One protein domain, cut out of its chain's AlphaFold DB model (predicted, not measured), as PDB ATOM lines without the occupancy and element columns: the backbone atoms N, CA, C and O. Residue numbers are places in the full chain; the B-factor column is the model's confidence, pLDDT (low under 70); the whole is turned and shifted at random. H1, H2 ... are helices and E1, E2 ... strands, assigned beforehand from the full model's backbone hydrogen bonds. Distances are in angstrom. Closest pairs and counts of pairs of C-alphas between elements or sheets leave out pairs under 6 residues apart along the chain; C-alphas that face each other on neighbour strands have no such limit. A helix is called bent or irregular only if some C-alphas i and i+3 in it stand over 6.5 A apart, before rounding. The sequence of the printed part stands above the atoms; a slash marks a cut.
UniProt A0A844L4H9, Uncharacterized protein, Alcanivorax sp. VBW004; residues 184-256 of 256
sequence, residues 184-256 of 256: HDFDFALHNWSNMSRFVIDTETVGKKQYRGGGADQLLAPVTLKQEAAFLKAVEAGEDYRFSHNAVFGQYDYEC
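This is residues 184 to 256 of the 256 residues of an uncharacterized protein of Alcanivorax sp. VBW004 (UniProt A0A844L4H9). What is the shape? H1 is bent; its arm H1b is the middle, crossed by H2, with the small hairpin E1 E2 packed on it through E2, and residues 237 to 256 trail without a named element. What makes it up? The 73 printed residues, mostly helix by class, hold H1, E1, E2, H2 in order, with antiparallel sheet E1 - E2; compact, radius of gyration 12.4 A, spans 38 by 30 by 19 A.

Where is H1? Residues 184 to 203, from C-alpha 184 (110.810, 187.225, 262.638), were assigned as one helix by hydrogen bonds, but bent: C-alphas 191 and 194 are 8.1 A apart. Arm H1a, 184 to 191, is irregular, C-alphas 185 and 188 being 7.6 A apart; H1b, 194 to 203, measures 14.2 A. What follows? E1, 211 to 213; E2, 219 to 221; H2, 225 to 236, 16.6 A, ending at C-alpha 236 (130.176, 183.006, 262.736).

What meets H1b? H2 touches it with residues 227 to 231 alone, about perpendicular at 88 degrees; the closest C-alphas, Met 196 and Phe 231, are 6.2 A apart. How do backbones pair? In hairpin E1 E2, N 211 and O 221 are within hydrogen-bond range at 2.8 A. Every O i to N i+4 pair is within range in H1b and H2, 2 of 4 in H1a.

How large? The farthest C-alphas, Ala 216 and Cys 256, are 41.3 A apart. Any weak places? The printed part has no cut and no long link; residues 240 to 251 have pLDDT under 70.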
ATOM      1  N   HIS A 184     109.535 187.139 261.914       87.12
ATOM      2  CA  HIS A 184     110.810 187.225 262.638       87.12
ATOM      3  C   HIS A 184     111.810 186.142 262.235       87.12
ATOM      4  O   HIS A 184     113.013 186.354 262.359       87.12
ATOM      5  N   ASP A 185     111.340 185.027 261.675       88.44
ATOM      6  CA  ASP A 185     112.215 183.943 261.226       88.44
ATOM      7  C   ASP A 185     113.128 184.404 260.074       88.44
ATOM      8  O   ASP A 185     114.180 183.819 259.826       88.44
ATOM      9  N   PHE A 186     112.765 185.498 259.395       89.19
ATOM     10  CA  PHE A 186     113.539 186.097 258.312       89.19
ATOM     11  C   PHE A 186     114.454 187.238 258.769       89.19
ATOM     12  O   PHE A 186     115.185 187.770 257.935       89.19
ATOM     13  N   ASP A 187     114.471 187.615 260.055       86.56
ATOM     14  CA  ASP A 187     115.185 188.810 260.529       86.56
ATOM     15  C   ASP A 187     116.656 188.815 260.085       86.56
ATOM     16  O   ASP A 187     117.132 189.823 259.556       86.56
ATOM     17  N   PHE A 188     117.370 187.690 260.194       87.44
ATOM     18  CA  PHE A 188     118.744 187.601 259.694       87.44
ATOM     19  C   PHE A 188     118.857 187.933 258.206       87.44
ATOM     20  O   PHE A 188     119.697 188.755 257.828       87.44
ATOM     21  N   ALA A 189     118.008 187.329 257.372       90.25
ATOM     22  CA  ALA A 189     118.064 187.520 255.933       90.25
ATOM     23  C   ALA A 189     117.746 188.979 255.561       90.25
ATOM     24  O   ALA A 189     118.537 189.651 254.895       90.25
ATOM     25  N   LEU A 190     116.633 189.510 256.077       89.44
ATOM     26  CA  LEU A 190     116.137 190.841 255.726       89.44
ATOM     27  C   LEU A 190     117.116 191.957 256.113       89.44
ATOM     28  O   LEU A 190     117.359 192.873 255.326       89.44
ATOM     29  N   HIS A 191     117.734 191.868 257.294       87.50
ATOM     30  CA  HIS A 191     118.682 192.887 257.757       87.50
ATOM     31  C   HIS A 191     120.044 192.812 257.063       87.50
ATOM     32  O   HIS A 191     120.786 193.795 257.068       87.50
ATOM     33  N   ASN A 192     120.386 191.664 256.476       90.94
ATOM     34  CA  ASN A 192     121.691 191.443 255.868       90.94
ATOM     35  C   ASN A 192     121.649 191.360 254.341       90.94
ATOM     36  O   ASN A 192     122.682 191.060 253.755       90.94
ATOM     37  N   TRP A 193     120.530 191.674 253.672       93.56
ATOM     38  CA  TRP A 193     120.414 191.548 252.210       93.56
ATOM     39  C   TRP A 193     121.595 192.150 251.437       93.56
ATOM     40  O   TRP A 193     122.192 191.496 250.583       93.56
ATOM     41  N   SER A 194     121.964 193.390 251.767       92.44
ATOM     42  CA  SER A 194     123.065 194.109 251.114       92.44
ATOM     43  C   SER A 194     124.423 193.449 251.379       92.44
ATOM     44  O   SER A 194     125.215 193.254 250.458       92.44
ATOM     45  N   ASN A 195     124.679 193.038 252.622       92.94
ATOM     46  CA  ASN A 195     125.946 192.412 253.004       92.94
ATOM     47  C   ASN A 195     126.069 190.993 252.436       92.94
ATOM     48  O   ASN A 195     127.125 190.637 251.926       92.94
ATOM     49  N   MET A 196     124.975 190.226 252.433       93.81
ATOM     50  CA  MET A 196     124.887 188.929 251.763       93.81
ATOM     51  C   MET A 196     125.106 189.056 250.262       93.81
ATOM     52  O   MET A 196     125.873 188.288 249.695       93.81
ATOM     53  N   SER A 197     124.478 190.039 249.615       95.25
ATOM     54  CA  SER A 197     124.652 190.269 248.178       95.25
ATOM     55  C   SER A 197     126.119 190.523 247.831       95.25
ATOM     56  O   SER A 197     126.651 189.878 246.933       95.25
ATOM     57  N   ARG A 198     126.792 191.406 248.582       93.31
ATOM     58  CA  ARG A 198     128.224 191.695 248.406       93.31
ATOM     59  C   ARG A 198     129.094 190.476 248.665       93.31
ATOM     60  O   ARG A 198     129.924 190.164 247.826       93.31
ATOM     61  N   PHE A 199     128.861 189.767 249.771       93.81
ATOM     62  CA  PHE A 199     129.570 188.526 250.073       93.81
ATOM     63  C   PHE A 199     129.479 187.555 248.899       93.81
ATOM     64  O   PHE A 199     130.502 187.128 248.384       93.81
ATOM     65  N   VAL A 200     128.269 187.286 248.403       93.81
ATOM     66  CA  VAL A 200     128.073 186.360 247.284       93.81
ATOM     67  C   VAL A 200     128.778 186.836 246.016       93.81
ATOM     68  O   VAL A 200     129.363 186.023 245.313       93.81
ATOM     69  N   ILE A 201     128.723 188.133 245.713       92.62
ATOM     70  CA  ILE A 201     129.396 188.709 244.542       92.62
ATOM     71  C   ILE A 201     130.924 188.589 244.658       92.62
ATOM     72  O   ILE A 201     131.587 188.347 243.650       92.62
ATOM     73  N   ASP A 202     131.469 188.751 245.864       91.19
ATOM     74  CA  ASP A 202     132.910 188.776 246.118       91.19
ATOM     75  C   ASP A 202     133.517 187.370 246.273       91.19
ATOM     76  O   ASP A 202     134.685 187.168 245.935       91.19
ATOM     77  N   THR A 203     132.759 186.400 246.800       88.94
ATOM     78  CA  THR A 203     133.301 185.105 247.257       88.94
ATOM     79  C   THR A 203     132.664 183.880 246.604       88.94
ATOM     80  O   THR A 203     133.288 182.820 246.560       88.94
ATOM     81  N   GLU A 204     131.452 184.001 246.064       85.94
ATOM     82  CA  GLU A 204     130.675 182.885 245.528       85.94
ATOM     83  C   GLU A 204     130.403 183.056 244.026       85.94
ATOM     84  O   GLU A 204     130.633 184.092 243.406       85.94
ATOM     85  N   THR A 205     129.896 181.998 243.391       85.50
ATOM     86  CA  THR A 205     129.468 182.083 241.989       85.50
ATOM     87  C   THR A 205     128.027 182.571 241.899       85.50
ATOM     88  O   THR A 205     127.110 181.915 242.398       85.50
ATOM     89  N   VAL A 206     127.814 183.681 241.189       87.31
ATOM     90  CA  VAL A 206     126.476 184.166 240.830       87.31
ATOM     91  C   VAL A 206     125.858 183.251 239.765       87.31
ATOM     92  O   VAL A 206     126.418 183.033 238.689       87.31
ATOM     93  N   GLY A 207     124.693 182.688 240.069       85.06
ATOM     94  CA  GLY A 207     123.954 181.790 239.190       85.06
ATOM     95  C   GLY A 207     123.235 182.509 238.043       85.06
ATOM     96  O   GLY A 207     122.875 183.676 238.131       85.06
ATOM     97  N   LYS A 208     122.924 181.766 236.970       80.94
ATOM     98  CA  LYS A 208     122.274 182.291 235.745       80.94
ATOM     99  C   LYS A 208     120.868 182.881 235.941       80.94
ATOM    100  O   LYS A 208     120.358 183.514 235.026       80.94
ATOM    101  N   LYS A 209     120.219 182.614 237.077       86.94
ATOM    102  CA  LYS A 209     118.870 183.103 237.422       86.94
ATOM    103  C   LYS A 209     118.888 184.130 238.561       86.94
ATOM    104  O   LYS A 209     117.857 184.360 239.184       86.94
ATOM    105  N   GLN A 210     120.059 184.691 238.858       93.88
ATOM    106  CA  GLN A 210     120.216 185.764 239.828       93.88
ATOM    107  C   GLN A 210     120.439 187.078 239.079       93.88
ATOM    108  O   GLN A 210     121.226 187.144 238.135       93.88
ATOM    109  N   TYR A 211     119.723 188.107 239.502       95.25
ATOM    110  CA  TYR A 211     119.764 189.450 238.948       95.25
ATOM    111  C   TYR A 211     120.576 190.338 239.876       95.25
ATOM    112  O   TYR A 211     120.528 190.163 241.096       95.25
ATOM    113  N   ARG A 212     121.322 191.273 239.293       94.25
ATOM    114  CA  ARG A 212     122.130 192.229 240.038       94.25
ATOM    115  C   ARG A 212     121.610 193.645 239.838       94.25
ATOM    116  O   ARG A 212     121.021 193.962 238.805       94.25
ATOM    117  N   GLY A 213     121.793 194.471 240.857       92.88
ATOM    118  CA  GLY A 213     121.397 195.868 240.817       92.88
ATOM    119  C   GLY A 213     121.881 196.632 242.036       92.88
ATOM    120  O   GLY A 213     122.854 196.259 242.692       92.88
ATOM    121  N   GLY A 214     121.183 197.706 242.382       89.31
ATOM    122  CA  GLY A 214     121.599 198.588 243.463       89.31
ATOM    123  C   GLY A 214     122.691 199.571 243.051       89.31
ATOM    124  O   GLY A 214     123.153 199.620 241.916       89.31
ATOM    125  N   GLY A 215     123.101 200.430 243.986       82.12
ATOM    126  CA  GLY A 215     124.235 201.319 243.733       82.12
ATOM    127  C   GLY A 215     125.497 200.495 243.474       82.12
ATOM    128  O   GLY A 215     125.877 199.708 244.335       82.12
ATOM    129  N   ALA A 216     126.127 200.692 242.312       84.19
ATOM    130  CA  ALA A 216     127.321 199.964 241.875       84.19
ATOM    131  C   ALA A 216     127.146 198.434 241.741       84.19
ATOM    132  O   ALA A 216     128.116 197.701 241.920       84.19
ATOM    133  N   ASP A 217     125.939 197.955 241.411       87.62
ATOM    134  CA  ASP A 217     125.677 196.536 241.108       87.62
ATOM    135  C   ASP A 217     125.962 195.576 242.289       87.62
ATOM    136  O   ASP A 217     126.421 194.444 242.114       87.62
ATOM    137  N   GLN A 218     125.746 196.063 243.518       92.00
ATOM    138  CA  GLN A 218     126.085 195.387 244.781       92.00
ATOM    139  C   GLN A 218     124.928 194.612 245.431       92.00
ATOM    140  O   GLN A 218     125.109 194.045 246.508       92.00
ATOM    141  N   LEU A 219     123.736 194.618 244.837       95.88
ATOM    142  CA  LEU A 219     122.572 193.869 245.312       95.88
ATOM    143  C   LEU A 219     122.321 192.658 244.420       95.88
ATOM    144  O   LEU A 219     122.588 192.710 243.220       95.88
ATOM    145  N   LEU A 220     121.779 191.591 245.005       96.25
ATOM    146  CA  LEU A 220     121.521 190.321 244.336       96.25
ATOM    147  C   LEU A 220     120.106 189.817 244.643       96.25
ATOM    148  O   LEU A 220     119.675 189.857 245.795       96.25
ATOM    149  N   ALA A 221     119.391 189.307 243.636       97.06
ATOM    150  CA  ALA A 221     118.075 188.692 243.814       97.06
ATOM    151  C   ALA A 221     117.861 187.467 242.891       97.06
ATOM    152  O   ALA A 221     118.043 187.587 241.680       97.06
ATOM    153  N   PRO A 222     117.437 186.298 243.410       97.50
ATOM    154  CA  PRO A 222     117.358 185.995 244.831       97.50
ATOM    155  C   PRO A 222     118.765 185.744 245.393       97.50
ATOM    156  O   PRO A 222     119.625 185.271 244.657       97.50
ATOM    157  N   VAL A 223     119.002 185.976 246.679       97.00
ATOM    158  CA  VAL A 223     120.037 185.248 247.429       97.00
ATOM    159  C   VAL A 223     119.477 183.851 247.711       97.00
ATOM    160  O   VAL A 223     118.330 183.716 248.132       97.00
ATOM    161  N   THR A 224     120.241 182.810 247.388       95.88
ATOM    162  CA  THR A 224     119.800 181.410 247.550       95.88
ATOM    163  C   THR A 224     119.963 180.927 248.987       95.88
ATOM    164  O   THR A 224     120.844 181.407 249.700       95.88
ATOM    165  N   LEU A 225     119.231 179.883 249.381       92.75
ATOM    166  CA  LEU A 225     119.355 179.264 250.711       92.75
ATOM    167  C   LEU A 225     120.795 178.825 251.020       92.75
ATOM    168  O   LEU A 225     121.283 178.973 252.140       92.75
ATOM    169  N   LYS A 226     121.505 178.302 250.010       93.62
ATOM    170  CA  LYS A 226     122.916 177.911 250.145       93.62
ATOM    171  C   LYS A 226     123.810 179.124 250.424       93.62
ATOM    172  O   LYS A 226     124.732 179.022 251.226       93.62
ATOM    173  N   GLN A 227     123.554 180.242 249.752       95.19
ATOM    174  CA  GLN A 227     124.311 181.481 249.921       95.19
ATOM    175  C   GLN A 227     124.005 182.154 251.265       95.19
ATOM    176  O   GLN A 227     124.936 182.617 251.917       95.19
ATOM    177  N   GLU A 228     122.746 182.139 251.718       93.44
ATOM    178  CA  GLU A 228     122.354 182.591 253.062       93.44
ATOM    179  C   GLU A 228     123.118 181.805 254.144       93.44
ATOM    180  O   GLU A 228     123.740 182.397 255.027       93.44
ATOM    181  N   ALA A 229     123.168 180.472 254.026       92.12
ATOM    182  CA  ALA A 229     123.903 179.613 254.955       92.12
ATOM    183  C   ALA A 229     125.431 179.805 254.887       92.12
ATOM    184  O   ALA A 229     126.109 179.776 255.915       92.12
ATOM    185  N   ALA A 230     125.992 179.998 253.688       92.69
ATOM    186  CA  ALA A 230     127.420 180.264 253.513       92.69
ATOM    187  C   ALA A 230     127.823 181.601 254.145       92.69
ATOM    188  O   ALA A 230     128.832 181.667 254.848       92.69
ATOM    189  N   PHE A 231     127.001 182.636 253.957       92.88
ATOM    190  CA  PHE A 231     127.197 183.926 254.598       92.88
ATOM    191  C   PHE A 231     127.152 183.796 256.121       92.88
ATOM    192  O   PHE A 231     128.101 184.217 256.771       92.88
ATOM    193  N   LEU A 232     126.123 183.152 256.691       90.50
ATOM    194  CA  LEU A 232     126.041 182.906 258.138       90.50
ATOM    195  C   LEU A 232     127.297 182.212 258.679       90.50
ATOM    196  O   LEU A 232     127.841 182.616 259.701       90.50
ATOM    197  N   LYS A 233     127.806 181.204 257.972       90.94
ATOM    198  CA  LYS A 233     129.031 180.517 258.383       90.94
ATOM    199  C   LYS A 233     130.248 181.451 258.393       90.94
ATOM    200  O   LYS A 233     131.067 181.361 259.305       90.94
ATOM    201  N   ALA A 234     130.376 182.335 257.402       90.19
ATOM    202  CA  ALA A 234     131.439 183.343 257.363       90.19
ATOM    203  C   ALA A 234     131.294 184.364 258.508       90.19
ATOM    204  O   ALA A 234     132.284 184.727 259.147       90.19
ATOM    205  N   VAL A 235     130.050 184.757 258.822       89.38
ATOM    206  CA  VAL A 235     129.700 185.611 259.969       89.38
ATOM    207  C   VAL A 235     130.186 185.006 261.280       89.38
ATOM    208  O   VAL A 235     130.901 185.659 262.042       89.38
ATOM    209  N   GLU A 236     129.825 183.750 261.525       87.44
ATOM    210  CA  GLU A 236     130.176 183.006 262.736       87.44
ATOM    211  C   GLU A 236     131.682 182.727 262.847       87.44
ATOM    212  O   GLU A 236     132.218 182.655 263.952       87.44
ATOM    213  N   ALA A 237     132.381 182.614 261.712       88.69
ATOM    214  CA  ALA A 237     133.835 182.464 261.658       88.69
ATOM    215  C   ALA A 237     134.603 183.776 261.914       88.69
ATOM    216  O   ALA A 237     135.830 183.748 262.035       88.69
ATOM    217  N   GLY A 238     133.909 184.915 262.018       83.81
ATOM    218  CA  GLY A 238     134.519 186.222 262.262       83.81
ATOM    219  C   GLY A 238     135.201 186.836 261.037       83.81
ATOM    220  O   GLY A 238     136.058 187.705 261.199       83.81
ATOM    221  N   GLU A 239     134.853 186.396 259.823       82.94
ATOM    222  CA  GLU A 239     135.291 187.063 258.589       82.94
ATOM    223  C   GLU A 239     134.704 188.488 258.529       82.94
ATOM    224  O   GLU A 239     133.710 188.773 259.187       82.94
ATOM    225  N   ASP A 240     135.303 189.435 257.797       66.19
ATOM    226  CA  ASP A 240     134.789 190.817 257.755       66.19
ATOM    227  C   ASP A 240     133.825 191.043 256.573       66.19
ATOM    228  O   ASP A 240     134.234 191.349 255.451       66.19
ATOM    229  N   TYR A 241     132.524 190.926 256.847       64.44
ATOM    230  CA  TYR A 241     131.375 191.177 255.954       64.44
ATOM    231  C   TYR A 241     130.708 192.549 256.234       64.44
ATOM    232  O   TYR A 241     129.550 192.799 255.887       64.44
ATOM    233  N   ARG A 242     131.507 193.441 256.846       60.97
ATOM    234  CA  ARG A 242     131.481 194.913 256.902       60.97
ATOM    235  C   ARG A 242     130.163 195.570 257.326       60.97
ATOM    236  O   ARG A 242     129.569 196.322 256.558       60.97
ATOM    237  N   PHE A 243     129.808 195.363 258.601       57.28
ATOM    238  CA  PHE A 243     128.648 195.899 259.351       57.28
ATOM    239  C   PHE A 243     127.338 195.116 259.195       57.28
ATOM    240  O   PHE A 243     126.275 195.682 258.933       57.28
ATOM    241  N   SER A 244     127.397 193.804 259.368       65.19
ATOM    242  CA  SER A 244     126.199 192.986 259.530       65.19
ATOM    243  C   SER A 244     125.353 193.327 260.735       65.19
ATOM    244  O   SER A 244     125.817 193.840 261.755       65.19
ATOM    245  N   HIS A 245     124.086 192.954 260.618       63.66
ATOM    246  CA  HIS A 245     123.198 192.894 261.752       63.66
ATOM    247  C   HIS A 245     123.252 191.493 262.363       63.66
ATOM    248  O   HIS A 245     122.912 190.513 261.695       63.66
ATOM    249  N   ASN A 246     123.640 191.407 263.638       61.22
ATOM    250  CA  ASN A 246     123.611 190.170 264.421       61.22
ATOM    251  C   ASN A 246     122.166 189.847 264.841       61.22
ATOM    252  O   ASN A 246     121.812 189.942 266.015       61.22
ATOM    253  N   ALA A 247     121.317 189.516 263.868       62.19
ATOM    254  CA  ALA A 247     120.039 188.860 264.121       62.19
ATOM    255  C   ALA A 247     120.247 187.342 264.191       62.19
ATOM    256  O   ALA A 247     121.164 186.801 263.574       62.19
ATOM    257  N   VAL A 248     119.402 186.651 264.953       63.59
ATOM    258  CA  VAL A 248     119.440 185.188 265.033       63.59
ATOM    259  C   VAL A 248     118.966 184.627 263.694       63.59
ATOM    260  O   VAL A 248     117.856 184.927 263.261       63.59
ATOM    261  N   PHE A 249     119.797 183.818 263.036       65.00
ATOM    262  CA  PHE A 249     119.323 182.967 261.949       65.00
ATOM    263  C   PHE A 249     118.626 181.755 262.572       65.00
ATOM    264  O   PHE A 249     119.276 180.887 263.157       65.00
ATOM    265  N   GLY A 250     117.296 181.753 262.528       59.28
ATOM    266  CA  GLY A 250     116.472 180.656 263.028       59.28
ATOM    267  C   GLY A 250     116.276 179.560 261.983       59.28
ATOM    268  O   GLY A 250     116.469 179.772 260.786       59.28
ATOM    269  N   GLN A 251     115.854 178.376 262.430       67.44
ATOM    270  CA  GLN A 251     115.146 177.473 261.526       67.44
ATOM    271  C   GLN A 251     113.820 178.137 261.135       67.44
ATOM    272  O   GLN A 251     113.184 178.790 261.956       67.44
ATOM    273  N   TYR A 252     113.429 178.004 259.869       79.25
ATOM    274  CA  TYR A 252     112.110 178.444 259.421       79.25
ATOM    275  C   TYR A 252     111.071 177.444 259.922       79.25
ATOM    276  O   TYR A 252     110.950 176.349 259.356       79.25
ATOM    277  N   ASP A 253     110.344 177.818 260.968       78.94
ATOM    278  CA  ASP A 253     109.369 176.956 261.621       78.94
ATOM    279  C   ASP A 253     107.998 177.145 260.970       78.94
ATOM    280  O   ASP A 253     107.368 178.201 261.036       78.94
ATOM    281  N   TYR A 254     107.546 176.101 260.275       82.56
ATOM    282  CA  TYR A 254     106.263 176.102 259.582       82.56
ATOM    283  C   TYR A 254     105.211 175.407 260.432       82.56
ATOM    284  O   TYR A 254     105.379 174.242 260.794       82.56
ATOM    285  N   GLU A 255     104.091 176.082 260.656       83.62
ATOM    286  CA  GLU A 255     102.902 175.475 261.249       83.62
ATOM    287  C   GLU A 255     101.931 175.087 260.135       83.62
ATOM    288  O   GLU A 255     101.242 175.953 259.592       83.62
ATOM    289  N   CYS A 256     101.924 173.797 259.788       84.88
ATOM    290  CA  CYS A 256     100.969 173.133 258.904       84.88
ATOM    291  C   CYS A 256     100.465 171.842 259.589       84.88
ATOM    292  O   CYS A 256      99.388 171.358 259.191       84.88
TER     293      CYS A 256